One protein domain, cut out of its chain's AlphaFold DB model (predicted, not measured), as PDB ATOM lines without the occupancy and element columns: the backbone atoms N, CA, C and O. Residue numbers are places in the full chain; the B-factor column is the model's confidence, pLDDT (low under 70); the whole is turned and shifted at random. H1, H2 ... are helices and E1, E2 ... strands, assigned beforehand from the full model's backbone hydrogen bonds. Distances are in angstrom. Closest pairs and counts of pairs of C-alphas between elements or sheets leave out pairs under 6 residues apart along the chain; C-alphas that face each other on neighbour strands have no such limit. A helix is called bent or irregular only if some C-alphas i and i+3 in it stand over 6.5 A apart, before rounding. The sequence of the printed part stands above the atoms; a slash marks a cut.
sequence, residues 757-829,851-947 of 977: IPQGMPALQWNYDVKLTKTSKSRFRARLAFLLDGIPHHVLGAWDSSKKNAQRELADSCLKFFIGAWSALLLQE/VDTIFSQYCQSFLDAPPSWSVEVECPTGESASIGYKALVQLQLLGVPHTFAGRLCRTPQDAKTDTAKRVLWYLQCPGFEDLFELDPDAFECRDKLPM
ATOM      1  N   ILE A 757      12.527 -24.969 -32.810       80.19
ATOM      2  CA  ILE A 757      11.734 -26.201 -32.850       80.19
ATOM      3  C   ILE A 757      10.252 -25.834 -33.080       80.19
ATOM      4  O   ILE A 757       9.739 -24.976 -32.352       80.19
ATOM      5  N   PRO A 758       9.555 -26.451 -34.057       80.00
ATOM      6  CA  PRO A 758       8.132 -26.214 -34.288       80.00
ATOM      7  C   PRO A 758       7.289 -26.410 -33.020       80.00
ATOM      8  O   PRO A 758       7.539 -27.315 -32.217       80.00
ATOM      9  N   GLN A 759       6.266 -25.569 -32.836       76.81
ATOM     10  CA  GLN A 759       5.349 -25.704 -31.701       76.81
ATOM     11  C   GLN A 759       4.654 -27.074 -31.745       76.81
ATOM     12  O   GLN A 759       4.126 -27.471 -32.777       76.81
ATOM     13  N   GLY A 760       4.660 -27.795 -30.620       83.31
ATOM     14  CA  GLY A 760       4.080 -29.140 -30.502       83.31
ATOM     15  C   GLY A 760       5.084 -30.292 -30.619       83.31
ATOM     16  O   GLY A 760       4.748 -31.422 -30.269       83.31
ATOM     17  N   MET A 761       6.330 -30.024 -31.017       85.25
ATOM     18  CA  MET A 761       7.368 -31.047 -31.139       85.25
ATOM     19  C   MET A 761       8.269 -31.091 -29.888       85.25
ATOM     20  O   MET A 761       8.812 -30.059 -29.485       85.25
ATOM     21  N   PRO A 762       8.472 -32.260 -29.245       92.44
ATOM     22  CA  PRO A 762       9.383 -32.362 -28.108       92.44
ATOM     23  C   PRO A 762      10.833 -32.183 -28.569       92.44
ATOM     24  O   PRO A 762      11.257 -32.794 -29.550       92.44
ATOM     25  N   ALA A 763      11.608 -31.394 -27.819       93.19
ATOM     26  CA  ALA A 763      13.010 -31.119 -28.141       93.19
ATOM     27  C   ALA A 763      13.897 -32.373 -28.130       93.19
ATOM     28  O   ALA A 763      14.840 -32.464 -28.906       93.19
ATOM     29  N   LEU A 764      13.568 -33.353 -27.281       96.38
ATOM     30  CA  LEU A 764      14.247 -34.644 -27.189       96.38
ATOM     31  C   LEU A 764      13.240 -35.778 -27.425       96.38
ATOM     32  O   LEU A 764      12.303 -35.958 -26.643       96.38
ATOM     33  N   GLN A 765      13.446 -36.579 -28.471       95.81
ATOM     34  CA  GLN A 765      12.621 -37.746 -28.788       95.81
ATOM     35  C   GLN A 765      13.326 -39.036 -28.372       95.81
ATOM     36  O   GLN A 765      14.325 -39.447 -28.962       95.81
ATOM     37  N   TRP A 766      12.784 -39.690 -27.346       96.38
ATOM     38  CA  TRP A 766      13.360 -40.897 -26.758       96.38
ATOM     39  C   TRP A 766      12.695 -42.164 -27.279       96.38
ATOM     40  O   TRP A 766      11.474 -42.292 -27.259       96.38
ATOM     41  N   ASN A 767      13.516 -43.142 -27.649       95.50
ATOM     42  CA  ASN A 767      13.106 -44.495 -28.003       95.50
ATOM     43  C   ASN A 767      13.989 -45.521 -27.293       95.50
ATOM     44  O   ASN A 767      15.044 -45.180 -26.763       95.50
ATOM     45  N   TYR A 768      13.557 -46.782 -27.247       95.94
ATOM     46  CA  TYR A 768      14.268 -47.815 -26.495       95.94
ATOM     47  C   TYR A 768      14.334 -49.124 -27.253       95.94
ATOM     48  O   TYR A 768      13.312 -49.632 -27.708       95.94
ATOM     49  N   ASP A 769      15.525 -49.711 -27.278       94.19
ATOM     50  CA  ASP A 769      15.671 -51.127 -27.575       94.19
ATOM     51  C   ASP A 769      15.583 -51.921 -26.282       94.19
ATOM     52  O   ASP A 769      16.118 -51.516 -25.246       94.19
ATOM     53  N   VAL A 770      14.915 -53.067 -26.354       95.31
ATOM     54  CA  VAL A 770      14.793 -54.003 -25.240       95.31
ATOM     55  C   VAL A 770      15.447 -55.308 -25.657       95.31
ATOM     56  O   VAL A 770      15.107 -55.877 -26.690       95.31
ATOM     57  N   LYS A 771      16.386 -55.792 -24.846       94.88
ATOM     58  CA  LYS A 771      17.019 -57.098 -25.034       94.88
ATOM     59  C   LYS A 771      16.805 -57.936 -23.787       94.88
ATOM     60  O   LYS A 771      17.246 -57.563 -22.701       94.88
ATOM     61  N   LEU A 772      16.153 -59.081 -23.946       94.31
ATOM     62  CA  LEU A 772      16.074 -60.095 -22.900       94.31
ATOM     63  C   LEU A 772      17.411 -60.839 -22.846       94.31
ATOM     64  O   LEU A 772      17.915 -61.327 -23.858       94.31
ATOM     65  N   THR A 773      18.029 -60.870 -21.670       91.88
ATOM     66  CA  THR A 773      19.243 -61.663 -21.439       91.88
ATOM     67  C   THR A 773      18.876 -63.099 -21.062       91.88
ATOM     68  O   THR A 773      17.746 -63.364 -20.660       91.88
ATOM     69  N   LYS A 774      19.834 -64.038 -21.149       92.50
ATOM     70  CA  LYS A 774      19.625 -65.449 -20.754       92.50
ATOM     71  C   LYS A 774      19.122 -65.609 -19.310       92.50
ATOM     72  O   LYS A 774      18.539 -66.631 -18.985       92.50
ATOM     73  N   THR A 775      19.337 -64.610 -18.454       90.38
ATOM     74  CA  THR A 775      18.879 -64.581 -17.056       90.38
ATOM     75  C   THR A 775      17.477 -63.981 -16.891       90.38
ATOM     76  O   THR A 775      17.108 -63.596 -15.784       90.38
ATOM     77  N   SER A 776      16.716 -63.828 -17.980       89.31
ATOM     78  CA  SER A 776      15.395 -63.179 -18.025       89.31
ATOM     79  C   SER A 776      15.374 -61.721 -17.543       89.31
ATOM     80  O   SER A 776      14.309 -61.121 -17.419       89.31
ATOM     81  N   LYS A 777      16.540 -61.098 -17.315       91.81
ATOM     82  CA  LYS A 777      16.639 -59.667 -17.013       91.81
ATOM     83  C   LYS A 777      16.615 -58.874 -18.317       91.81
ATOM     84  O   LYS A 777      17.465 -59.081 -19.191       91.81
ATOM     85  N   SER A 778      15.647 -57.973 -18.453       96.12
ATOM     86  CA  SER A 778      15.586 -57.020 -19.562       96.12
ATOM     87  C   SER A 778      16.716 -55.998 -19.437       96.12
ATOM     88  O   SER A 778      16.878 -55.388 -18.381       96.12
ATOM     89  N   ARG A 779      17.469 -55.787 -20.516       96.81
ATOM     90  CA  ARG A 779      18.344 -54.625 -20.680       96.81
ATOM     91  C   ARG A 779      17.708 -53.651 -21.658       96.81
ATOM     92  O   ARG A 779      17.048 -54.068 -22.609       96.81
ATOM     93  N   PHE A 780      17.923 -52.370 -21.414       97.50
ATOM     94  CA  PHE A 780      17.381 -51.271 -22.193       97.50
ATOM     95  C   PHE A 780      18.521 -50.476 -22.804       97.50
ATOM     96  O   PHE A 780      19.509 -50.201 -22.133       97.50
ATOM     97  N   ARG A 781      18.370 -50.081 -24.060       95.94
ATOM     98  CA  ARG A 781      19.277 -49.143 -24.716       95.94
ATOM     99  C   ARG A 781      18.465 -47.960 -25.201       95.94
ATOM    100  O   ARG A 781      17.556 -48.139 -26.007       95.94
ATOM    101  N   ALA A 782      18.758 -46.776 -24.676       96.62
ATOM    102  CA  ALA A 782      18.088 -45.562 -25.113       96.62
ATOM    103  C   ALA A 782      18.584 -45.160 -26.511       96.62
ATOM    104  O   ALA A 782      19.758 -45.328 -26.844       96.62
ATOM    105  N   ARG A 783      17.671 -44.630 -27.320       94.31
ATOM    106  CA  ARG A 783      17.935 -43.944 -28.582       94.31
ATOM    107  C   ARG A 783      17.358 -42.547 -28.454       94.31
ATOM    108  O   ARG A 783      16.204 -42.405 -28.047       94.31
ATOM    109  N   LEU A 784      18.149 -41.544 -28.785       95.50
ATOM    110  CA  LEU A 784      17.759 -40.152 -28.671       95.50
ATOM    111  C   LEU A 784      17.801 -39.510 -30.057       95.50
ATOM    112  O   LEU A 784      18.809 -39.625 -30.748       95.50
ATOM    113  N   ALA A 785      16.707 -38.856 -30.446       93.44
ATOM    114  CA  ALA A 785      16.621 -38.035 -31.646       93.44
ATOM    115  C   ALA A 785      16.307 -36.577 -31.276       93.44
ATOM    116  O   ALA A 785      15.415 -36.335 -30.462       93.44
ATOM    117  N   PHE A 786      17.028 -35.618 -31.849       93.38
ATOM    118  CA  PHE A 786      16.795 -34.180 -31.657       93.38
ATOM    119  C   PHE A 786      17.338 -33.379 -32.843       93.38
ATOM    120  O   PHE A 786      18.052 -33.924 -33.679       93.38
ATOM    121  N   LEU A 787      16.987 -32.098 -32.923       88.94
ATOM    122  CA  LEU A 787      17.487 -31.174 -33.941       88.94
ATOM    123  C   LEU A 787      18.489 -30.219 -33.304       88.94
ATOM    124  O   LEU A 787      18.157 -29.586 -32.307       88.94
ATOM    125  N   LEU A 788      19.681 -30.097 -33.880       88.50
ATOM    126  CA  LEU A 788      20.673 -29.101 -33.478       88.50
ATOM    127  C   LEU A 788      21.107 -28.344 -34.731       88.50
ATOM    128  O   LEU A 788      21.491 -28.973 -35.713       88.50
ATOM    129  N   ASP A 789      20.949 -27.018 -34.735       84.56
ATOM    130  CA  ASP A 789      21.201 -26.164 -35.908       84.56
ATOM    131  C   ASP A 789      20.484 -26.640 -37.194       84.56
ATOM    132  O   ASP A 789      21.008 -26.561 -38.300       84.56
ATOM    133  N   GLY A 790      19.268 -27.179 -37.043       80.50
ATOM    134  CA  GLY A 790      18.465 -27.712 -38.151       80.50
ATOM    135  C   GLY A 790      18.882 -29.108 -38.640       80.50
ATOM    136  O   GLY A 790      18.209 -29.672 -39.504       80.50
ATOM    137  N   ILE A 791      19.931 -29.712 -38.071       81.88
ATOM    138  CA  ILE A 791      20.360 -31.074 -38.406       81.88
ATOM    139  C   ILE A 791      19.726 -32.101 -37.463       81.88
ATOM    140  O   ILE A 791      19.822 -31.961 -36.241       81.88
ATOM    141  N   PRO A 792      19.100 -33.168 -37.996       83.69
ATOM    142  CA  PRO A 792      18.608 -34.269 -37.180       83.69
ATOM    143  C   PRO A 792      19.773 -35.116 -36.661       83.69
ATOM    144  O   PRO A 792      20.477 -35.790 -37.413       83.69
ATOM    145  N   HIS A 793      19.937 -35.114 -35.343       84.62
ATOM    146  CA  HIS A 793      20.863 -35.965 -34.616       84.62
ATOM    147  C   HIS A 793      20.161 -37.211 -34.114       84.62
ATOM    148  O   HIS A 793      19.100 -37.132 -33.497       84.62
ATOM    149  N   HIS A 794      20.807 -38.360 -34.305       89.44
ATOM    150  CA  HIS A 794      20.412 -39.613 -33.686       89.44
ATOM    151  C   HIS A 794      21.596 -40.215 -32.934       89.44
ATOM    152  O   HIS A 794      22.618 -40.550 -33.535       89.44
ATOM    153  N   VAL A 795      21.441 -40.369 -31.621       91.44
ATOM    154  CA  VAL A 795      22.486 -40.889 -30.732       91.44
ATOM    155  C   VAL A 795      21.987 -42.156 -30.045       91.44
ATOM    156  O   VAL A 795      20.828 -42.251 -29.625       91.44
ATOM    157  N   LEU A 796      22.862 -43.157 -29.953       92.12
ATOM    158  CA  LEU A 796      22.580 -44.444 -29.320       92.12
ATOM    159  C   LEU A 796      23.357 -44.567 -28.007       92.12
ATOM    160  O   LEU A 796      24.570 -44.373 -27.983       92.12
ATOM    161  N   GLY A 797      22.657 -44.920 -26.929       92.75
ATOM    162  CA  GLY A 797      23.264 -45.173 -25.621       92.75
ATOM    163  C   GLY A 797      23.838 -46.582 -25.489       92.75
ATOM    164  O   GLY A 797      23.703 -47.423 -26.385       92.75
ATOM    165  N   ALA A 798      24.442 -46.868 -24.336       93.38
ATOM    166  CA  ALA A 798      24.818 -48.223 -23.960       93.38
ATOM    167  C   ALA A 798      23.601 -49.033 -23.463       93.38
ATOM    168  O   ALA A 798      22.492 -48.521 -23.287       93.38
ATOM    169  N   TRP A 799      23.796 -50.343 -23.281       95.25
ATOM    170  CA  TRP A 799      22.784 -51.221 -22.690       95.25
ATOM    171  C   TRP A 799      22.812 -51.120 -21.161       95.25
ATOM    172  O   TRP A 799      23.724 -51.657 -20.531       95.25
ATOM    173  N   ASP A 800      21.759 -50.586 -20.556       97.38
ATOM    174  CA  ASP A 800      21.577 -50.531 -19.103       97.38
ATOM    175  C   ASP A 800      20.541 -51.563 -18.619       97.38
ATOM    176  O   ASP A 800      19.814 -52.186 -19.392       97.38
ATOM    177  N   SER A 801      20.486 -51.778 -17.313       95.88
ATOM    178  CA  SER A 801      19.455 -52.532 -16.599       95.88
ATOM    179  C   SER A 801      18.098 -51.816 -16.503       95.88
ATOM    180  O   SER A 801      17.078 -52.487 -16.354       95.88
ATOM    181  N   SER A 802      18.049 -50.479 -16.611       96.94
ATOM    182  CA  SER A 802      16.797 -49.707 -16.537       96.94
ATOM    183  C   SER A 802      16.674 -48.653 -17.643       96.94
ATOM    184  O   SER A 802      17.663 -48.057 -18.065       96.94
ATOM    185  N   LYS A 803      15.438 -48.372 -18.089       97.19
ATOM    186  CA  LYS A 803      15.162 -47.315 -19.084       97.19
ATOM    187  C   LYS A 803      15.668 -45.945 -18.622       97.19
ATOM    188  O   LYS A 803      16.288 -45.231 -19.401       97.19
ATOM    189  N   LYS A 804      15.436 -45.600 -17.351       96.94
ATOM    190  CA  LYS A 804      15.807 -44.298 -16.774       96.94
ATOM    191  C   LYS A 804      17.323 -44.103 -16.723       96.94
ATOM    192  O   LYS A 804      17.796 -43.012 -17.033       96.94
ATOM    193  N   ASN A 805      18.081 -45.141 -16.372       96.06
ATOM    194  CA  ASN A 805      19.542 -45.067 -16.391       96.06
ATOM    195  C   ASN A 805      20.072 -44.980 -17.821       96.06
ATOM    196  O   ASN A 805      20.877 -44.098 -18.087       96.06
ATOM    197  N   ALA A 806      19.534 -45.781 -18.751       96.94
ATOM    198  CA  ALA A 806      19.910 -45.698 -20.162       96.94
ATOM    199  C   ALA A 806      19.674 -44.288 -20.746       96.94
ATOM    200  O   ALA A 806      20.490 -43.802 -21.524       96.94
ATOM    201  N   GLN A 807      18.586 -43.605 -20.358       97.81
ATOM    202  CA  GLN A 807      18.362 -42.205 -20.744       97.81
ATOM    203  C   GLN A 807      19.385 -41.251 -20.130       97.81
ATOM    204  O   GLN A 807      19.906 -40.392 -20.834       97.81
ATOM    205  N   ARG A 808      19.644 -41.365 -18.821       96.88
ATOM    206  CA  ARG A 808      20.582 -40.481 -18.112       96.88
ATOM    207  C   ARG A 808      22.003 -40.631 -18.645       96.88
ATOM    208  O   ARG A 808      22.645 -39.621 -18.892       96.88
ATOM    209  N   GLU A 809      22.452 -41.863 -18.862       96.19
ATOM    210  CA  GLU A 809      23.765 -42.171 -19.434       96.19
ATOM    211  C   GLU A 809      23.889 -41.630 -20.864       96.19
ATOM    212  O   GLU A 809      24.895 -41.005 -21.200       96.19
ATOM    213  N   LEU A 810      22.854 -41.805 -21.697       95.94
ATOM    214  CA  LEU A 810      22.847 -41.254 -23.052       95.94
ATOM    215  C   LEU A 810      22.857 -39.720 -23.035       95.94
ATOM    216  O   LEU A 810      23.632 -39.114 -23.766       95.94
ATOM    217  N   ALA A 811      22.053 -39.086 -22.176       96.50
ATOM    218  CA  ALA A 811      22.020 -37.631 -22.069       96.50
ATOM    219  C   ALA A 811      23.364 -37.050 -21.600       96.50
ATOM    220  O   ALA A 811      23.855 -36.085 -22.183       96.50
ATOM    221  N   ASP A 812      23.977 -37.664 -20.586       95.50
ATOM    222  CA  ASP A 812      25.311 -37.311 -20.097       95.50
ATOM    223  C   ASP A 812      26.379 -37.485 -21.189       95.50
ATOM    224  O   ASP A 812      27.198 -36.592 -21.410       95.50
ATOM    225  N   SER A 813      26.322 -38.586 -21.944       93.56
ATOM    226  CA  SER A 813      27.229 -38.833 -23.073       93.56
ATOM    227  C   SER A 813      27.075 -37.778 -24.174       93.56
ATOM    228  O   SER A 813      28.076 -37.281 -24.689       93.56
ATOM    229  N   CYS A 814      25.839 -37.380 -24.500       94.31
ATOM    230  CA  CYS A 814      25.577 -36.291 -25.440       94.31
ATOM    231  C   CYS A 814      26.149 -34.964 -24.933       94.31
ATOM    232  O   CYS A 814      26.852 -34.289 -25.677       94.31
ATOM    233  N   LEU A 815      25.909 -34.594 -23.673       94.94
ATOM    234  CA  LEU A 815      26.436 -33.348 -23.105       94.94
ATOM    235  C   LEU A 815      27.967 -33.318 -23.107       94.94
ATOM    236  O   LEU A 815      28.562 -32.328 -23.533       94.94
ATOM    237  N   LYS A 816      28.613 -34.414 -22.696       91.69
ATOM    238  CA  LYS A 816      30.077 -34.554 -22.746       91.69
ATOM    239  C   LYS A 816      30.615 -34.409 -24.165       91.69
ATOM    240  O   LYS A 816      31.660 -33.786 -24.348       91.69
ATOM    241  N   PHE A 817      29.898 -34.940 -25.153       91.06
ATOM    242  CA  PHE A 817      30.254 -34.787 -26.556       91.06
ATOM    243  C   PHE A 817      30.077 -33.339 -27.031       91.06
ATOM    244  O   PHE A 817      31.069 -32.701 -27.361       91.06
ATOM    245  N   PHE A 818      28.858 -32.793 -27.019       90.25
ATOM    246  CA  PHE A 818      28.561 -31.489 -27.625       90.25
ATOM    247  C   PHE A 818      29.176 -30.309 -26.864       90.25
ATOM    248  O   PHE A 818      29.741 -29.406 -27.477       90.25
ATOM    249  N   ILE A 819      29.100 -30.313 -25.530       91.75
ATOM    250  CA  ILE A 819      29.602 -29.204 -24.706       91.75
ATOM    251  C   ILE A 819      31.091 -29.368 -24.412       91.75
ATOM    252  O   ILE A 819      31.804 -28.372 -24.337       91.75
ATOM    253  N   GLY A 820      31.572 -30.600 -24.237       91.50
ATOM    254  CA  GLY A 820      32.965 -30.874 -23.883       91.50
ATOM    255  C   GLY A 820      33.858 -31.091 -25.101       91.50
ATOM    256  O   GLY A 820      34.646 -30.225 -25.471       91.50
ATOM    257  N   ALA A 821      33.767 -32.279 -25.692       87.94
ATOM    258  CA  ALA A 821      34.736 -32.755 -26.677       87.94
ATOM    259  C   ALA A 821      34.649 -31.999 -28.016       87.94
ATOM    260  O   ALA A 821      35.674 -31.615 -28.575       87.94
ATOM    261  N   TRP A 822      33.432 -31.744 -28.499       85.12
ATOM    262  CA  TRP A 822      33.174 -31.052 -29.761       85.12
ATOM    263  C   TRP A 822      33.568 -29.575 -29.693       85.12
ATOM    264  O   TRP A 822      34.273 -29.079 -30.566       85.12
ATOM    265  N   SER A 823      33.193 -28.874 -28.621       83.88
ATOM    266  CA  SER A 823      33.580 -27.469 -28.441       83.88
ATOM    267  C   SER A 823      35.101 -27.302 -28.305       83.88
ATOM    268  O   SER A 823      35.675 -26.384 -28.890       83.88
ATOM    269  N   ALA A 824      35.772 -28.214 -27.589       86.56
ATOM    270  CA  ALA A 824      37.225 -28.206 -27.447       86.56
ATOM    271  C   ALA A 824      37.927 -28.434 -28.790       86.56
ATOM    272  O   ALA A 824      38.912 -27.757 -29.082       86.56
ATOM    273  N   LEU A 825      37.394 -29.337 -29.616       82.62
ATOM    274  CA  LEU A 825      37.885 -29.578 -30.967       82.62
ATOM    275  C   LEU A 825      37.765 -28.320 -31.843       82.62
ATOM    276  O   LEU A 825      38.764 -27.892 -32.415       82.62
ATOM    277  N   LEU A 826      36.592 -27.678 -31.869       80.31
ATOM    278  CA  LEU A 826      36.372 -26.442 -32.633       80.31
ATOM    279  C   LEU A 826      37.292 -25.296 -32.176       80.31
ATOM    280  O   LEU A 826      37.767 -24.498 -32.984       80.31
ATOM    281  N   LEU A 827      37.587 -25.212 -30.875       81.19
ATOM    282  CA  LEU A 827      38.543 -24.235 -30.341       81.19
ATOM    283  C   LEU A 827      39.992 -24.575 -30.713       81.19
ATOM    284  O   LEU A 827      40.805 -23.672 -30.920       81.19
ATOM    285  N   GLN A 828      40.323 -25.863 -30.810       80.88
ATOM    286  CA  GLN A 828      41.648 -26.325 -31.213       80.88
ATOM    287  C   GLN A 828      41.890 -26.154 -32.721       80.88
ATOM    288  O   GLN A 828      43.039 -25.955 -33.125       80.88
ATOM    289  N   GLU A 829      40.843 -26.145 -33.552       62.97
ATOM    290  CA  GLU A 829      40.939 -25.948 -35.008       62.97
ATOM    291  C   GLU A 829      41.494 -24.585 -35.435       62.97
ATOM    292  O   GLU A 829      42.040 -24.472 -36.532       62.97
ATOM    293  N   VAL A 851      32.680 -35.412 -54.046       93.06
ATOM    294  CA  VAL A 851      32.203 -35.324 -52.652       93.06
ATOM    295  C   VAL A 851      32.459 -36.610 -51.867       93.06
ATOM    296  O   VAL A 851      32.976 -36.546 -50.758       93.06
ATOM    297  N   ASP A 852      32.161 -37.778 -52.437       90.69
ATOM    298  CA  ASP A 852      32.350 -39.067 -51.757       90.69
ATOM    299  C   ASP A 852      33.834 -39.348 -51.446       90.69
ATOM    300  O   ASP A 852      34.172 -39.922 -50.403       90.69
ATOM    301  N   THR A 853      34.730 -38.904 -52.334       91.50
ATOM    302  CA  THR A 853      36.184 -39.012 -52.165       91.50
ATOM    303  C   THR A 853      36.667 -38.073 -51.065       91.50
ATOM    304  O   THR A 853      37.395 -38.515 -50.175       91.50
ATOM    305  N   ILE A 854      36.218 -36.813 -51.079       93.81
ATOM    306  CA  ILE A 854      36.534 -35.822 -50.038       93.81
ATOM    307  C   ILE A 854      36.024 -36.310 -48.681       93.81
ATOM    308  O   ILE A 854      36.771 -36.306 -47.708       93.81
ATOM    309  N   PHE A 855      34.790 -36.812 -48.627       95.06
ATOM    310  CA  PHE A 855      34.196 -37.376 -47.420       95.06
ATOM    311  C   PHE A 855      35.019 -38.530 -46.852       95.06
ATOM    312  O   PHE A 855      35.326 -38.548 -45.660       95.06
ATOM    313  N   SER A 856      35.416 -39.473 -47.706       92.88
ATOM    314  CA  SER A 856      36.213 -40.626 -47.286       92.88
ATOM    315  C   SER A 856      37.596 -40.209 -46.779       92.88
ATOM    316  O   SER A 856      38.042 -40.725 -45.756       92.88
ATOM    317  N   GLN A 857      38.255 -39.261 -47.453       92.56
ATOM    318  CA  GLN A 857      39.563 -38.734 -47.043       92.56
ATOM    319  C   GLN A 857      39.480 -37.961 -45.724       92.56
ATOM    320  O   GLN A 857      40.276 -38.205 -44.819       92.56
ATOM    321  N   TYR A 858      38.484 -37.084 -45.587       92.50
ATOM    322  CA  TYR A 858      38.272 -36.291 -44.379       92.50
ATOM    323  C   TYR A 858      37.937 -37.186 -43.176       92.50
ATOM    324  O   TYR A 858      38.510 -37.041 -42.096       92.50
ATOM    325  N   CYS A 859      37.081 -38.197 -43.371       91.88
ATOM    326  CA  CYS A 859      36.794 -39.186 -42.335       91.88
ATOM    327  C   CYS A 859      38.041 -39.981 -41.929       91.88
ATOM    328  O   CYS A 859      38.209 -40.256 -40.751       91.88
ATOM    329  N   GLN A 860      38.933 -40.331 -42.860       91.56
ATOM    330  CA  GLN A 860      40.171 -41.048 -42.525       91.56
ATOM    331  C   GLN A 860      41.158 -40.201 -41.715       91.56
ATOM    332  O   GLN A 860      41.899 -40.751 -40.904       91.56
ATOM    333  N   SER A 861      41.187 -38.882 -41.921       89.31
ATOM    334  CA  SER A 861      42.040 -37.993 -41.123       89.31
ATOM    335  C   SER A 861      41.469 -37.700 -39.738       89.31
ATOM    336  O   SER A 861      42.222 -37.343 -38.835       89.31
ATOM    337  N   PHE A 862      40.149 -37.812 -39.589       84.62
ATOM    338  CA  PHE A 862      39.426 -37.310 -38.425       84.62
ATOM    339  C   PHE A 862      38.848 -38.418 -37.523       84.62
ATOM    340  O   PHE A 862      38.648 -38.197 -36.330       84.62
ATOM    341  N   LEU A 863      38.579 -39.612 -38.065       89.50
ATOM    342  CA  LEU A 863      37.904 -40.713 -37.371       89.50
ATOM    343  C   LEU A 863      38.810 -41.931 -37.203       89.50
ATOM    344  O   LEU A 863      39.532 -42.324 -38.115       89.50
ATOM    345  N   ASP A 864      38.663 -42.606 -36.063       87.19
ATOM    346  CA  ASP A 864      39.382 -43.852 -35.765       87.19
ATOM    347  C   ASP A 864      38.902 -45.046 -36.614       87.19
ATOM    348  O   ASP A 864      39.585 -46.066 -36.712       87.19
ATOM    349  N   ALA A 865      37.709 -44.947 -37.209       90.75
ATOM    350  CA  ALA A 865      37.084 -46.010 -37.987       90.75
ATOM    351  C   ALA A 865      36.469 -45.468 -39.288       90.75
ATOM    352  O   ALA A 865      35.927 -44.359 -39.297       90.75
ATOM    353  N   PRO A 866      36.506 -46.251 -40.384       92.44
ATOM    354  CA  PRO A 866      35.909 -45.843 -41.647       92.44
ATOM    355  C   PRO A 866      34.380 -45.705 -41.529       92.44
ATOM    356  O   PRO A 866      33.749 -46.450 -40.772       92.44
ATOM    357  N   PRO A 867      33.769 -44.792 -42.308       95.00
ATOM    358  CA  PRO A 867      32.328 -44.584 -42.307       95.00
ATOM    359  C   PRO A 867      31.578 -45.845 -42.749       95.00
ATOM    360  O   PRO A 867      31.903 -46.445 -43.777       95.00
ATOM    361  N   SER A 868      30.542 -46.235 -42.001       95.88
ATOM    362  CA  SER A 868      29.672 -47.356 -42.373       95.88
ATOM    363  C   SER A 868      28.411 -46.841 -43.058       95.88
ATOM    364  O   SER A 868      27.644 -46.082 -42.470       95.88
ATOM    365  N   TRP A 869      28.196 -47.245 -44.308       95.81
ATOM    366  CA  TRP A 869      27.082 -46.787 -45.134       95.81
ATOM    367  C   TRP A 869      25.955 -47.817 -45.204       95.81
ATOM    368  O   TRP A 869      26.199 -49.007 -45.406       95.81
ATOM    369  N   SER A 870      24.714 -47.342 -45.152       95.50
ATOM    370  CA  SER A 870      23.515 -48.103 -45.521       95.50
ATOM    371  C   SER A 870      22.599 -47.232 -46.380       95.50
ATOM    372  O   SER A 870      22.606 -46.012 -46.254       95.50
ATOM    373  N   VAL A 871      21.866 -47.835 -47.315       95.94
ATOM    374  CA  VAL A 871      20.894 -47.125 -48.157       95.94
ATOM    375  C   VAL A 871      19.554 -47.814 -47.990       95.94
ATOM    376  O   VAL A 871      19.437 -49.014 -48.236       95.94
ATOM    377  N   GLU A 872      18.568 -47.050 -47.553       94.94
ATOM    378  CA  GLU A 872      17.199 -47.496 -47.355       94.94
ATOM    379  C   GLU A 872      16.358 -47.089 -48.559       94.94
ATOM    380  O   GLU A 872      16.505 -45.996 -49.110       94.94
ATOM    381  N   VAL A 873      15.495 -48.005 -48.987       94.75
ATOM    382  CA  VAL A 873      14.521 -47.767 -50.048       94.75
ATOM    383  C   VAL A 873      13.207 -47.422 -49.361       94.75
ATOM    384  O   VAL A 873      12.601 -48.289 -48.730       94.75
ATOM    385  N   GLU A 874      12.785 -46.163 -49.441       91.31
ATOM    386  CA  GLU A 874      11.479 -45.733 -48.941       91.31
ATOM    387  C   GLU A 874      10.515 -45.650 -50.132       91.31
ATOM    388  O   GLU A 874      10.702 -44.863 -51.062       91.31
ATOM    389  N   CYS A 875       9.468 -46.475 -50.106       86.44
ATOM    390  CA  CYS A 875       8.305 -46.282 -50.965       86.44
ATOM    391  C   CYS A 875       7.416 -45.240 -50.282       86.44
ATOM    392  O   CYS A 875       6.903 -45.531 -49.195       86.44
ATOM    393  N   PRO A 876       7.237 -44.037 -50.851       78.62
ATOM    394  CA  PRO A 876       6.380 -43.044 -50.224       78.62
ATOM    395  C   PRO A 876       4.957 -43.602 -50.164       78.62
ATOM    396  O   PRO A 876       4.485 -44.244 -51.101       78.62
ATOM    397  N   THR A 877       4.278 -43.410 -49.037       71.06
ATOM    398  CA  THR A 877       2.906 -43.884 -48.832       71.06
ATOM    399  C   THR A 877       1.942 -43.102 -49.725       71.06
ATOM    400  O   THR A 877       1.431 -42.057 -49.334       71.06
ATOM    401  N   GLY A 878       1.733 -43.603 -50.939       78.25
ATOM    402  CA  GLY A 878       0.765 -43.130 -51.924       78.25
ATOM    403  C   GLY A 878       0.900 -43.960 -53.202       78.25
ATOM    404  O   GLY A 878       2.016 -44.179 -53.667       78.25
ATOM    405  N   GLU A 879      -0.214 -44.428 -53.771       70.94
ATOM    406  CA  GLU A 879      -0.272 -45.385 -54.900       70.94
ATOM    407  C   GLU A 879       0.422 -44.919 -56.202       70.94
ATOM    408  O   GLU A 879       0.423 -45.634 -57.199       70.94
ATOM    409  N   SER A 880       1.039 -43.736 -56.230       77.19
ATOM    410  CA  SER A 880       1.705 -43.180 -57.417       77.19
ATOM    411  C   SER A 880       3.090 -42.582 -57.151       77.19
ATOM    412  O   SER A 880       3.652 -41.936 -58.035       77.19
ATOM    413  N   ALA A 881       3.665 -42.769 -55.961       80.44
ATOM    414  CA  ALA A 881       4.946 -42.155 -55.636       80.44
ATOM    415  C   ALA A 881       6.137 -43.013 -56.104       80.44
ATOM    416  O   ALA A 881       6.218 -44.210 -55.828       80.44
ATOM    417  N   SER A 882       7.082 -42.394 -56.820       88.44
ATOM    418  CA  SER A 882       8.314 -43.049 -57.270       88.44
ATOM    419  C   SER A 882       9.162 -43.514 -56.084       88.44
ATOM    420  O   SER A 882       9.284 -42.788 -55.099       88.44
ATOM    421  N   ILE A 883       9.793 -44.685 -56.212       93.75
ATOM    422  CA  ILE A 883      10.741 -45.234 -55.231       93.75
ATOM    423  C   ILE A 883      11.821 -44.189 -54.904       93.75
ATOM    424  O   ILE A 883      12.514 -43.715 -55.806       93.75
ATOM    425  N   GLY A 884      11.961 -43.849 -53.621       94.75
ATOM    426  CA  GLY A 884      13.004 -42.961 -53.113       94.75
ATOM    427  C   GLY A 884      14.107 -43.737 -52.395       94.75
ATOM    428  O   GLY A 884      13.864 -44.773 -51.776       94.75
ATOM    429  N   TYR A 885      15.332 -43.224 -52.462       95.50
ATOM    430  CA  TYR A 885      16.495 -43.757 -51.759       95.50
ATOM    431  C   TYR A 885      16.965 -42.767 -50.708       95.50
ATOM    432  O   TYR A 885      17.132 -41.582 -50.992       95.50
ATOM    433  N   LYS A 886      17.244 -43.265 -49.510       94.38
ATOM    434  CA  LYS A 886      17.772 -42.485 -48.396       94.38
ATOM    435  C   LYS A 886      19.043 -43.140 -47.891       94.38
ATOM    436  O   LYS A 886      19.019 -44.299 -47.485       94.38
ATOM    437  N   ALA A 887      20.165 -42.432 -47.933       95.19
ATOM    438  CA  ALA A 887      21.407 -42.962 -47.392       95.19
ATOM    439  C   ALA A 887      21.566 -42.568 -45.921       95.19
ATOM    440  O   ALA A 887      21.144 -41.501 -45.474       95.19
ATOM    441  N   LEU A 888      22.168 -43.483 -45.176       93.81
ATOM    442  CA  LEU A 888      22.508 -43.372 -43.773       93.81
ATOM    443  C   LEU A 888      24.001 -43.655 -43.640       93.81
ATOM    444  O   LEU A 888      24.489 -44.669 -44.155       93.81
ATOM    445  N   VAL A 889      24.717 -42.799 -42.920       95.06
ATOM    446  CA  VAL A 889      26.131 -43.019 -42.602       95.06
ATOM    447  C   VAL A 889      26.340 -43.028 -41.098       95.06
ATOM    448  O   VAL A 889      25.899 -42.123 -40.391       95.06
ATOM    449  N   GLN A 890      26.996 -44.077 -40.606       94.00
ATOM    450  CA  GLN A 890      27.371 -44.235 -39.207       94.00
ATOM    451  C   GLN A 890      28.852 -43.906 -39.021       94.00
ATOM    452  O   GLN A 890      29.703 -44.427 -39.749       94.00
ATOM    453  N   LEU A 891      29.143 -43.056 -38.036       93.12
ATOM    454  CA  LEU A 891      30.470 -42.512 -37.741       93.12
ATOM    455  C   LEU A 891      30.738 -42.576 -36.241       93.12
ATOM    456  O   LEU A 891      29.837 -42.332 -35.440       93.12
ATOM    457  N   GLN A 892      31.979 -42.849 -35.846       90.06
ATOM    458  CA  GLN A 892      32.397 -42.766 -34.447       90.06
ATOM    459  C   GLN A 892      33.047 -41.399 -34.196       90.06
ATOM    460  O   GLN A 892      34.254 -41.249 -34.354       90.06
ATOM    461  N   LEU A 893      32.257 -40.391 -33.824       88.00
ATOM    462  CA  LEU A 893      32.782 -39.052 -33.532       88.00
ATOM    463  C   LEU A 893      33.226 -38.994 -32.069       88.00
ATOM    464  O   LEU A 893      32.387 -39.089 -31.175       88.00
ATOM    465  N   LEU A 894      34.531 -38.850 -31.817       86.56
ATOM    466  CA  LEU A 894      35.104 -38.708 -30.466       86.56
ATOM    467  C   LEU A 894      34.609 -39.795 -29.487       86.56
ATOM    468  O   LEU A 894      34.255 -39.522 -28.342       86.56
ATOM    469  N   GLY A 895      34.526 -41.041 -29.964       84.12
ATOM    470  CA  GLY A 895      34.056 -42.174 -29.166       84.12
ATOM    471  C   GLY A 895      32.534 -42.309 -29.047       84.12
ATOM    472  O   GLY A 895      32.082 -43.288 -28.453       84.12
ATOM    473  N   VAL A 896      31.735 -41.438 -29.672       83.00
ATOM    474  CA  VAL A 896      30.265 -41.526 -29.686       83.00
ATOM    475  C   VAL A 896      29.752 -41.929 -31.077       83.00
ATOM    476  O   VAL A 896      30.062 -41.257 -32.067       83.00
ATOM    477  N   PRO A 897      28.948 -43.005 -31.189       85.12
ATOM    478  CA  PRO A 897      28.386 -43.428 -32.463       85.12
ATOM    479  C   PRO A 897      27.272 -42.467 -32.896       85.12
ATOM    480  O   PRO A 897      26.241 -42.342 -32.232       85.12
ATOM    481  N   HIS A 898      27.482 -41.819 -34.034       85.56
ATOM    482  CA  HIS A 898      26.538 -40.924 -34.688       85.56
ATOM    483  C   HIS A 898      26.012 -41.573 -35.961       85.56
ATOM    484  O   HIS A 898      26.741 -42.280 -36.653       85.56
ATOM    485  N   THR A 899      24.743 -41.331 -36.277       89.12
ATOM    486  CA  THR A 899      24.162 -41.694 -37.573       89.12
ATOM    487  C   THR A 899      23.568 -40.455 -38.214       89.12
ATOM    488  O   THR A 899      22.729 -39.793 -37.603       89.12
ATOM    489  N   PHE A 900      23.992 -40.168 -39.438       90.25
ATOM    490  CA  PHE A 900      23.482 -39.069 -40.248       90.25
ATOM    491  C   PHE A 900      22.639 -39.627 -41.385       90.25
ATOM    492  O   PHE A 900      22.950 -40.688 -41.927       90.25
ATOM    493  N   ALA A 901      21.581 -38.904 -41.738       90.62
ATOM    494  CA  ALA A 901      20.674 -39.266 -42.812       90.62
ATOM    495  C   ALA A 901      20.634 -38.165 -43.874       90.62
ATOM    496  O   ALA A 901      20.517 -36.985 -43.536       90.62
ATOM    497  N   GLY A 902      20.706 -38.560 -45.143       91.38
ATOM    498  CA  GLY A 902      20.415 -37.683 -46.273       91.38
ATOM    499  C   GLY A 902      18.920 -37.526 -46.531       91.38
ATOM    500  O   GLY A 902      18.078 -38.165 -45.885       91.38
ATOM    501  N   ARG A 903      18.596 -36.686 -47.512       91.62
ATOM    502  CA  ARG A 903      17.244 -36.555 -48.069       91.62
ATOM    503  C   ARG A 903      16.861 -37.772 -48.916       91.62
ATOM    504  O   ARG A 903      17.707 -38.593 -49.278       91.62
ATOM    505  N   LEU A 904      15.576 -37.866 -49.257       92.38
ATOM    506  CA  LEU A 904      15.093 -38.828 -50.247       92.38
ATOM    507  C   LEU A 904      15.535 -38.394 -51.649       92.38
ATOM    508  O   LEU A 904      15.112 -37.360 -52.159       92.38
ATOM    509  N   CYS A 905      16.381 -39.200 -52.281       94.19
ATOM    510  CA  CYS A 905      16.885 -38.977 -53.632       94.19
ATOM    511  C   CYS A 905      16.362 -40.041 -54.606       94.19
ATOM    512  O   CYS A 905      15.937 -41.126 -54.215       94.19
ATOM    513  N   ARG A 906      16.423 -39.752 -55.912       94.50
ATOM    514  CA  ARG A 906      15.966 -40.677 -56.967       94.50
ATOM    515  C   ARG A 906      16.911 -41.850 -57.200       94.50
ATOM    516  O   ARG A 906      16.483 -42.877 -57.717       94.50
ATOM    517  N   THR A 907      18.184 -41.705 -56.837       95.62
ATOM    518  CA  THR A 907      19.188 -42.761 -56.978       95.62
ATOM    519  C   THR A 907      19.916 -43.010 -55.651       95.62
ATOM    520  O   THR A 907      20.067 -42.083 -54.847       95.62
ATOM    521  N   PRO A 908      20.412 -44.239 -55.408       96.00
ATOM    522  CA  PRO A 908      21.229 -44.547 -54.232       96.00
ATOM    523  C   PRO A 908      22.485 -43.676 -54.122       96.00
ATOM    524  O   PRO A 908      22.929 -43.367 -53.019       96.00
ATOM    525  N   GLN A 909      23.068 -43.309 -55.266       95.56
ATOM    526  CA  GLN A 909      24.302 -42.537 -55.325       95.56
ATOM    527  C   GLN A 909      24.055 -41.079 -54.931       95.56
ATOM    528  O   GLN A 909      24.755 -40.562 -54.067       95.56
ATOM    529  N   ASP A 910      22.991 -40.465 -55.453       94.25
ATOM    530  CA  ASP A 910      22.593 -39.109 -55.059       94.25
ATOM    531  C   ASP A 910      22.244 -39.036 -53.567       94.25
ATOM    532  O   ASP A 910      22.529 -38.039 -52.908       94.25
ATOM    533  N   ALA A 911      21.650 -40.102 -53.013       94.81
ATOM    534  CA  ALA A 911      21.356 -40.190 -51.585       94.81
ATOM    535  C   ALA A 911      22.644 -40.197 -50.741       94.81
ATOM    536  O   ALA A 911      22.728 -39.496 -49.727       94.81
ATOM    537  N   LYS A 912      23.666 -40.958 -51.162       95.81
ATOM    538  CA  LYS A 912      24.982 -40.985 -50.501       95.81
ATOM    539  C   LYS A 912      25.692 -39.645 -50.598       95.81
ATOM    540  O   LYS A 912      26.150 -39.146 -49.574       95.81
ATOM    541  N   THR A 913      25.729 -39.047 -51.784       94.50
ATOM    542  CA  THR A 913      26.373 -37.750 -52.001       94.50
ATOM    543  C   THR A 913      25.688 -36.641 -51.201       94.50
ATOM    544  O   THR A 913      26.380 -35.839 -50.580       94.50
ATOM    545  N   ASP A 914      24.352 -36.616 -51.129       93.75
ATOM    546  CA  ASP A 914      23.625 -35.690 -50.246       93.75
ATOM    547  C   ASP A 914      24.010 -35.905 -48.776       93.75
ATOM    548  O   ASP A 914      24.429 -34.968 -48.100       93.75
ATOM    549  N   THR A 915      23.977 -37.153 -48.302       93.94
ATOM    550  CA  THR A 915      24.368 -37.488 -46.922       93.94
ATOM    551  C   THR A 915      25.812 -37.071 -46.626       93.94
ATOM    552  O   THR A 915      26.083 -36.509 -45.570       93.94
ATOM    553  N   ALA A 916      26.740 -37.289 -47.562       95.12
ATOM    554  CA  ALA A 916      28.140 -36.904 -47.426       95.12
ATOM    555  C   ALA A 916      28.309 -35.381 -47.326       95.12
ATOM    556  O   ALA A 916      29.037 -34.921 -46.448       95.12
ATOM    557  N   LYS A 917      27.593 -34.593 -48.148       93.31
ATOM    558  CA  LYS A 917      27.583 -33.119 -48.046       93.31
ATOM    559  C   LYS A 917      27.118 -32.658 -46.667       93.31
ATOM    560  O   LYS A 917      27.768 -31.809 -46.066       93.31
ATOM    561  N   ARG A 918      26.042 -33.257 -46.141       91.38
ATOM    562  CA  ARG A 918      25.504 -32.935 -44.807       91.38
ATOM    563  C   ARG A 918      26.512 -33.209 -43.703       91.38
ATOM    564  O   ARG A 918      26.675 -32.389 -42.805       91.38
ATOM    565  N   VAL A 919      27.204 -34.346 -43.772       92.81
ATOM    566  CA  VAL A 919      28.232 -34.653 -42.778       92.81
ATOM    567  C   VAL A 919      29.435 -33.729 -42.919       92.81
ATOM    568  O   VAL A 919      29.928 -33.252 -41.908       92.81
ATOM    569  N   LEU A 920      29.903 -33.448 -44.135       93.94
ATOM    570  CA  LEU A 920      31.030 -32.534 -44.341       93.94
ATOM    571  C   LEU A 920      30.725 -31.127 -43.824       93.94
ATOM    572  O   LEU A 920      31.573 -30.541 -43.158       93.94
ATOM    573  N   TRP A 921      29.508 -30.630 -44.052       91.56
ATOM    574  CA  TRP A 921      29.032 -29.385 -43.452       91.56
ATOM    575  C   TRP A 921      29.022 -29.461 -41.922       91.56
ATOM    576  O   TRP A 921      29.564 -28.587 -41.252       91.56
ATOM    577  N   TYR A 922      28.469 -30.544 -41.361       89.31
ATOM    578  CA  TYR A 922      28.384 -30.737 -39.912       89.31
ATOM    579  C   TYR A 922      29.764 -30.796 -39.245       89.31
ATOM    580  O   TYR A 922      29.969 -30.214 -38.182       89.31
ATOM    581  N   LEU A 923      30.720 -31.471 -39.883       90.69
ATOM    582  CA  LEU A 923      32.110 -31.540 -39.440       90.69
ATOM    583  C   LEU A 923      32.893 -30.245 -39.723       90.69
ATOM    584  O   LEU A 923      34.085 -30.208 -39.455       90.69
ATOM    585  N   GLN A 924      32.248 -29.204 -40.264       89.38
ATOM    586  CA  GLN A 924      32.867 -27.928 -40.640       89.38
ATOM    587  C   GLN A 924      34.064 -28.102 -41.590       89.38
ATOM    588  O   GLN A 924      35.075 -27.408 -41.492       89.38
ATOM    589  N   CYS A 925      33.953 -29.040 -42.536       90.00
ATOM    590  CA  CYS A 925      34.968 -29.237 -43.562       90.00
ATOM    591  C   CYS A 925      35.061 -27.986 -44.461       90.00
ATOM    592  O   CYS A 925      34.048 -27.608 -45.059       90.00
ATOM    593  N   PRO A 926      36.257 -27.393 -44.640       86.88
ATOM    594  CA  PRO A 926      36.433 -26.223 -45.494       86.88
ATOM    595  C   PRO A 926      35.917 -26.438 -46.922       86.88
ATOM    596  O   PRO A 926      36.239 -27.447 -47.560       86.88
ATOM    597  N   GLY A 927      35.150 -25.477 -47.436       89.06
ATOM    598  CA  GLY A 927      34.518 -25.504 -48.760       89.06
ATOM    599  C   GLY A 927      33.124 -26.143 -48.798       89.06
ATOM    600  O   GLY A 927      32.522 -26.198 -49.870       89.06
ATOM    601  N   PHE A 928      32.611 -26.630 -47.664       91.44
ATOM    602  CA  PHE A 928      31.267 -27.207 -47.548       91.44
ATOM    603  C   PHE A 928      30.306 -26.357 -46.719       91.44
ATOM    604  O   PHE A 928      29.148 -26.743 -46.611       91.44
ATOM    605  N   GLU A 929      30.741 -25.211 -46.190       85.44
ATOM    606  CA  GLU A 929      29.977 -24.344 -45.281       85.44
ATOM    607  C   GLU A 929      28.662 -23.843 -45.895       85.44
ATOM    608  O   GLU A 929      27.645 -23.786 -45.205       85.44
ATOM    609  N   ASP A 930      28.664 -23.569 -47.201       83.69
ATOM    610  CA  ASP A 930      27.507 -23.036 -47.936       83.69
ATOM    611  C   ASP A 930      26.817 -24.092 -48.822       83.69
ATOM    612  O   ASP A 930      25.873 -23.788 -49.547       83.69
ATOM    613  N   LEU A 931      27.292 -25.344 -48.812       80.44
ATOM    614  CA  LEU A 931      26.778 -26.408 -49.692       80.44
ATOM    615  C   LEU A 931      25.608 -27.193 -49.088       80.44
ATOM    616  O   LEU A 931      25.085 -28.109 -49.733       80.44
ATOM    617  N   PHE A 932      25.222 -26.868 -47.857       79.50
ATOM    618  CA  PHE A 932      24.105 -27.494 -47.175       79.50
ATOM    619  C   PHE A 932      22.857 -26.616 -47.249       79.50
ATOM    620  O   PHE A 932      22.771 -25.571 -46.610       79.50
ATOM    621  N   GLU A 933      21.861 -27.094 -47.987       74.12
ATOM    622  CA  GLU A 933      20.503 -26.568 -47.923       74.12
ATOM    623  C   GLU A 933      19.690 -27.422 -46.945       74.12
ATOM    624  O   GLU A 933      19.573 -28.647 -47.096       74.12
ATOM    625  N   LEU A 934      19.136 -26.770 -45.919       75.81
ATOM    626  CA  LEU A 934      18.163 -27.387 -45.024       75.81
ATOM    627  C   LEU A 934      16.967 -27.860 -45.852       75.81
ATOM    628  O   LEU A 934      16.453 -27.113 -46.675       75.81
ATOM    629  N   ASP A 935      16.538 -29.100 -45.628       72.06
ATOM    630  CA  ASP A 935      15.374 -29.672 -46.300       72.06
ATOM    631  C   ASP A 935      14.101 -29.108 -45.644       72.06
ATOM    632  O   ASP A 935      13.822 -29.480 -44.500       72.06
ATOM    633  N   PRO A 936      13.351 -28.200 -46.295       67.38
ATOM    634  CA  PRO A 936      12.139 -27.637 -45.706       67.38
ATOM    635  C   PRO A 936      11.060 -28.713 -45.495       67.38
ATOM    636  O   PRO A 936      10.331 -28.670 -44.500       67.38
ATOM    637  N   ASP A 937      11.028 -29.742 -46.349       68.12
ATOM    638  CA  ASP A 937      10.007 -30.796 -46.339       68.12
ATOM    639  C   ASP A 937      10.205 -31.783 -45.178       68.12
ATOM    640  O   ASP A 937       9.259 -32.437 -44.725       68.12
ATOM    641  N   ALA A 938      11.424 -31.863 -44.629       62.31
ATOM    642  CA  ALA A 938      11.716 -32.670 -43.446       62.31
ATOM    643  C   ALA A 938      10.908 -32.227 -42.208       62.31
ATOM    644  O   ALA A 938      10.757 -33.015 -41.268       62.31
ATOM    645  N   PHE A 939      10.379 -30.996 -42.213       61.75
ATOM    646  CA  PHE A 939       9.680 -30.383 -41.081       61.75
ATOM    647  C   PHE A 939       8.165 -30.257 -41.278       61.75
ATOM    648  O   PHE A 939       7.434 -30.275 -40.290       61.75
ATOM    649  N   GLU A 940       7.678 -30.163 -42.518       58.41
ATOM    650  CA  GLU A 940       6.258 -29.878 -42.787       58.41
ATOM    651  C   GLU A 940       5.325 -31.083 -42.587       58.41
ATOM    652  O   GLU A 940       4.111 -30.911 -42.492       58.41
ATOM    653  N   CYS A 941       5.860 -32.304 -42.480       48.06
ATOM    654  CA  CYS A 941       5.042 -33.510 -42.646       48.06
ATOM    655  C   CYS A 941       5.014 -34.482 -41.451       48.06
ATOM    656  O   CYS A 941       4.437 -35.564 -41.581       48.06
ATOM    657  N   ARG A 942       5.655 -34.198 -40.301       53.00
ATOM    658  CA  ARG A 942       5.754 -35.216 -39.231       53.00
ATOM    659  C   ARG A 942       5.672 -34.678 -37.801       53.00
ATOM    660  O   ARG A 942       6.568 -33.989 -37.330       53.00
ATOM    661  N   ASP A 943       4.705 -35.206 -37.047       57.22
ATOM    662  CA  ASP A 943       4.606 -35.097 -35.579       57.22
ATOM    663  C   ASP A 943       5.809 -35.720 -34.826       57.22
ATOM    664  O   ASP A 943       5.907 -35.644 -33.599       57.22
ATOM    665  N   LYS A 944       6.719 -36.405 -35.538       68.50
ATOM    666  CA  LYS A 944       7.877 -37.134 -34.993       68.50
ATOM    667  C   LYS A 944       9.073 -37.023 -35.937       68.50
ATOM    668  O   LYS A 944       8.917 -37.148 -37.149       68.50
ATOM    669  N   LEU A 945      10.281 -36.887 -35.384       68.88
ATOM    670  CA  LEU A 945      11.504 -37.046 -36.174       68.88
ATOM    671  C   LEU A 945      11.492 -38.450 -36.783       68.88
ATOM    672  O   LEU A 945      11.083 -39.391 -36.090       68.88
ATOM    673  N   PRO A 946      11.915 -38.612 -38.053       62.41
ATOM    674  CA  PRO A 946      12.039 -39.925 -38.667       62.41
ATOM    675  C   PRO A 946      12.806 -40.829 -37.715       62.41
ATOM    676  O   PRO A 946      13.959 -40.563 -37.378       62.41
ATOM    677  N   MET A 947      12.132 -41.866 -37.220       55.75
ATOM    678  CA  MET A 947      12.800 -42.765 -36.311       55.75
ATOM    679  C   MET A 947      13.903 -43.495 -37.066       55.75
ATOM    680  O   MET A 947      13.708 -43.887 -38.218       55.75
TER     681      MET A 947
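This is residues 757 to 829 and 851 to 947 of the 977 residues of the protein "Hypothetical protein" of Symbiodinium natans (UniProt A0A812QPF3). This is one six-stranded sheet, strongly twisted and curled like part of a barrel, made of two three-stranded halves that join loosely where E3 meets E6. A long helix, H1, packs slantwise on the half E1 E2 E3, and a shorter one, H3, packs on the half E6 E5 E4, with H2 beside H3 and the small H4 away from the sheet near the end of the printed part. The printed part has 170 residues with six named strands and four named helices, in the order E1 E2 E3 H1 H2 E4 E5 E6 H3 H4, and its class is mixed, helices and strands. The sheet runs E1 E2 E3 E6 E5 E4, all antiparallel. The whole is compact, with a radius of gyration of the C-alphas of 17.3 A, and rounded, with spans of 51 by 46 by 36 A.

Start at E1, residues 765 to 772, an edge strand, which forms a hairpin with E2, residues 778 to 788; there N 767 and O 783 are 2.8 A apart, within hydrogen-bond range. E2 forms the next hairpin with E3, residues 791 to 800, where N 784 and O 795 are 2.9 A apart; the three strands are a meander, each the antiparallel neighbour of the one before. H1, residues 803 to 829, is on the sheet at a height over the sheet of 7.8 A, and its closest C-alphas to E3 are those of Gly 797 and Leu 810, 4.7 A apart. H1 lies over E2 and E3, and only just over E5, on which 3 of its C-alphas fall; it runs slantwise to the strands, at 51 degrees to E3 on the local plane. Past the cut, look for the second meander: E4, residues 868 to 874, the other edge strand, E5, residues 884 to 893, and E6, residues 896 to 901. E4 and E5 form a hairpin with N 872 and O 886 at 2.8 A, and E5 and E6 another with N 891 and O 898 at 2.9 A. E3 and E6 are neighbours at 140 degrees, with the facing C-alphas of 795 and 898 5.7 A apart and no backbone N and O within hydrogen-bond range. H3, residues 908 to 922, is on the sheet at a height of 7.8 A over E6 and E5; its closest C-alphas to E5 are those of Ala 887 and Ala 911, 5.0 A apart. H1 and H3 are on one face of the sheet, two layers, and are apart. H2, residues 851 to 862, touches H3 with residues 851 to 855 alone, the closest C-alphas being those of Phe 855 and Ala 916, 6.1 A apart, at a steep tilt of 44 degrees, the same way. H2 only grazes the sheet, with its residues 859 to 862. H4, residues 937 to 940, is not on the sheet. Every O i to N i+4 pair is within hydrogen-bond range in H2 and H3, and 21 of 23 are in H1; H4 is too short for such a pair, and its one O i to N i+3 pair is not within range.

Find C-alpha 765 at (12.621, -37.746, -28.788); from there E1 runs 23.4 A to residue 772. E2 covers 31.6 A, E3 27.4 A, and H1 37.1 A, to C-alpha 829 at (40.939, -25.948, -35.008). H1 is neither bent nor irregular, but only just: C-alphas 819 and 822 are 6.5 A apart. H2 measures 16.1 A, E4 19.4 A, E5 28.1 A, E6 16.4 A, H3 21.1 A and H4 5.2 A, ending at C-alpha 940, (6.258, -29.878, -42.787).

The C-alphas of Thr 775 and Gly 927 are the two farthest apart, at 52.7 A. Residues 830 to 850 are not printed, and C-alphas 829 and 851 are 21.8 A apart across this cut. Of the links printed whole, H3 to H4 is long, with 14 residues. The mean pLDDT of the printed part is 88.2; residue 829 and residues 936 to 947 are under 70.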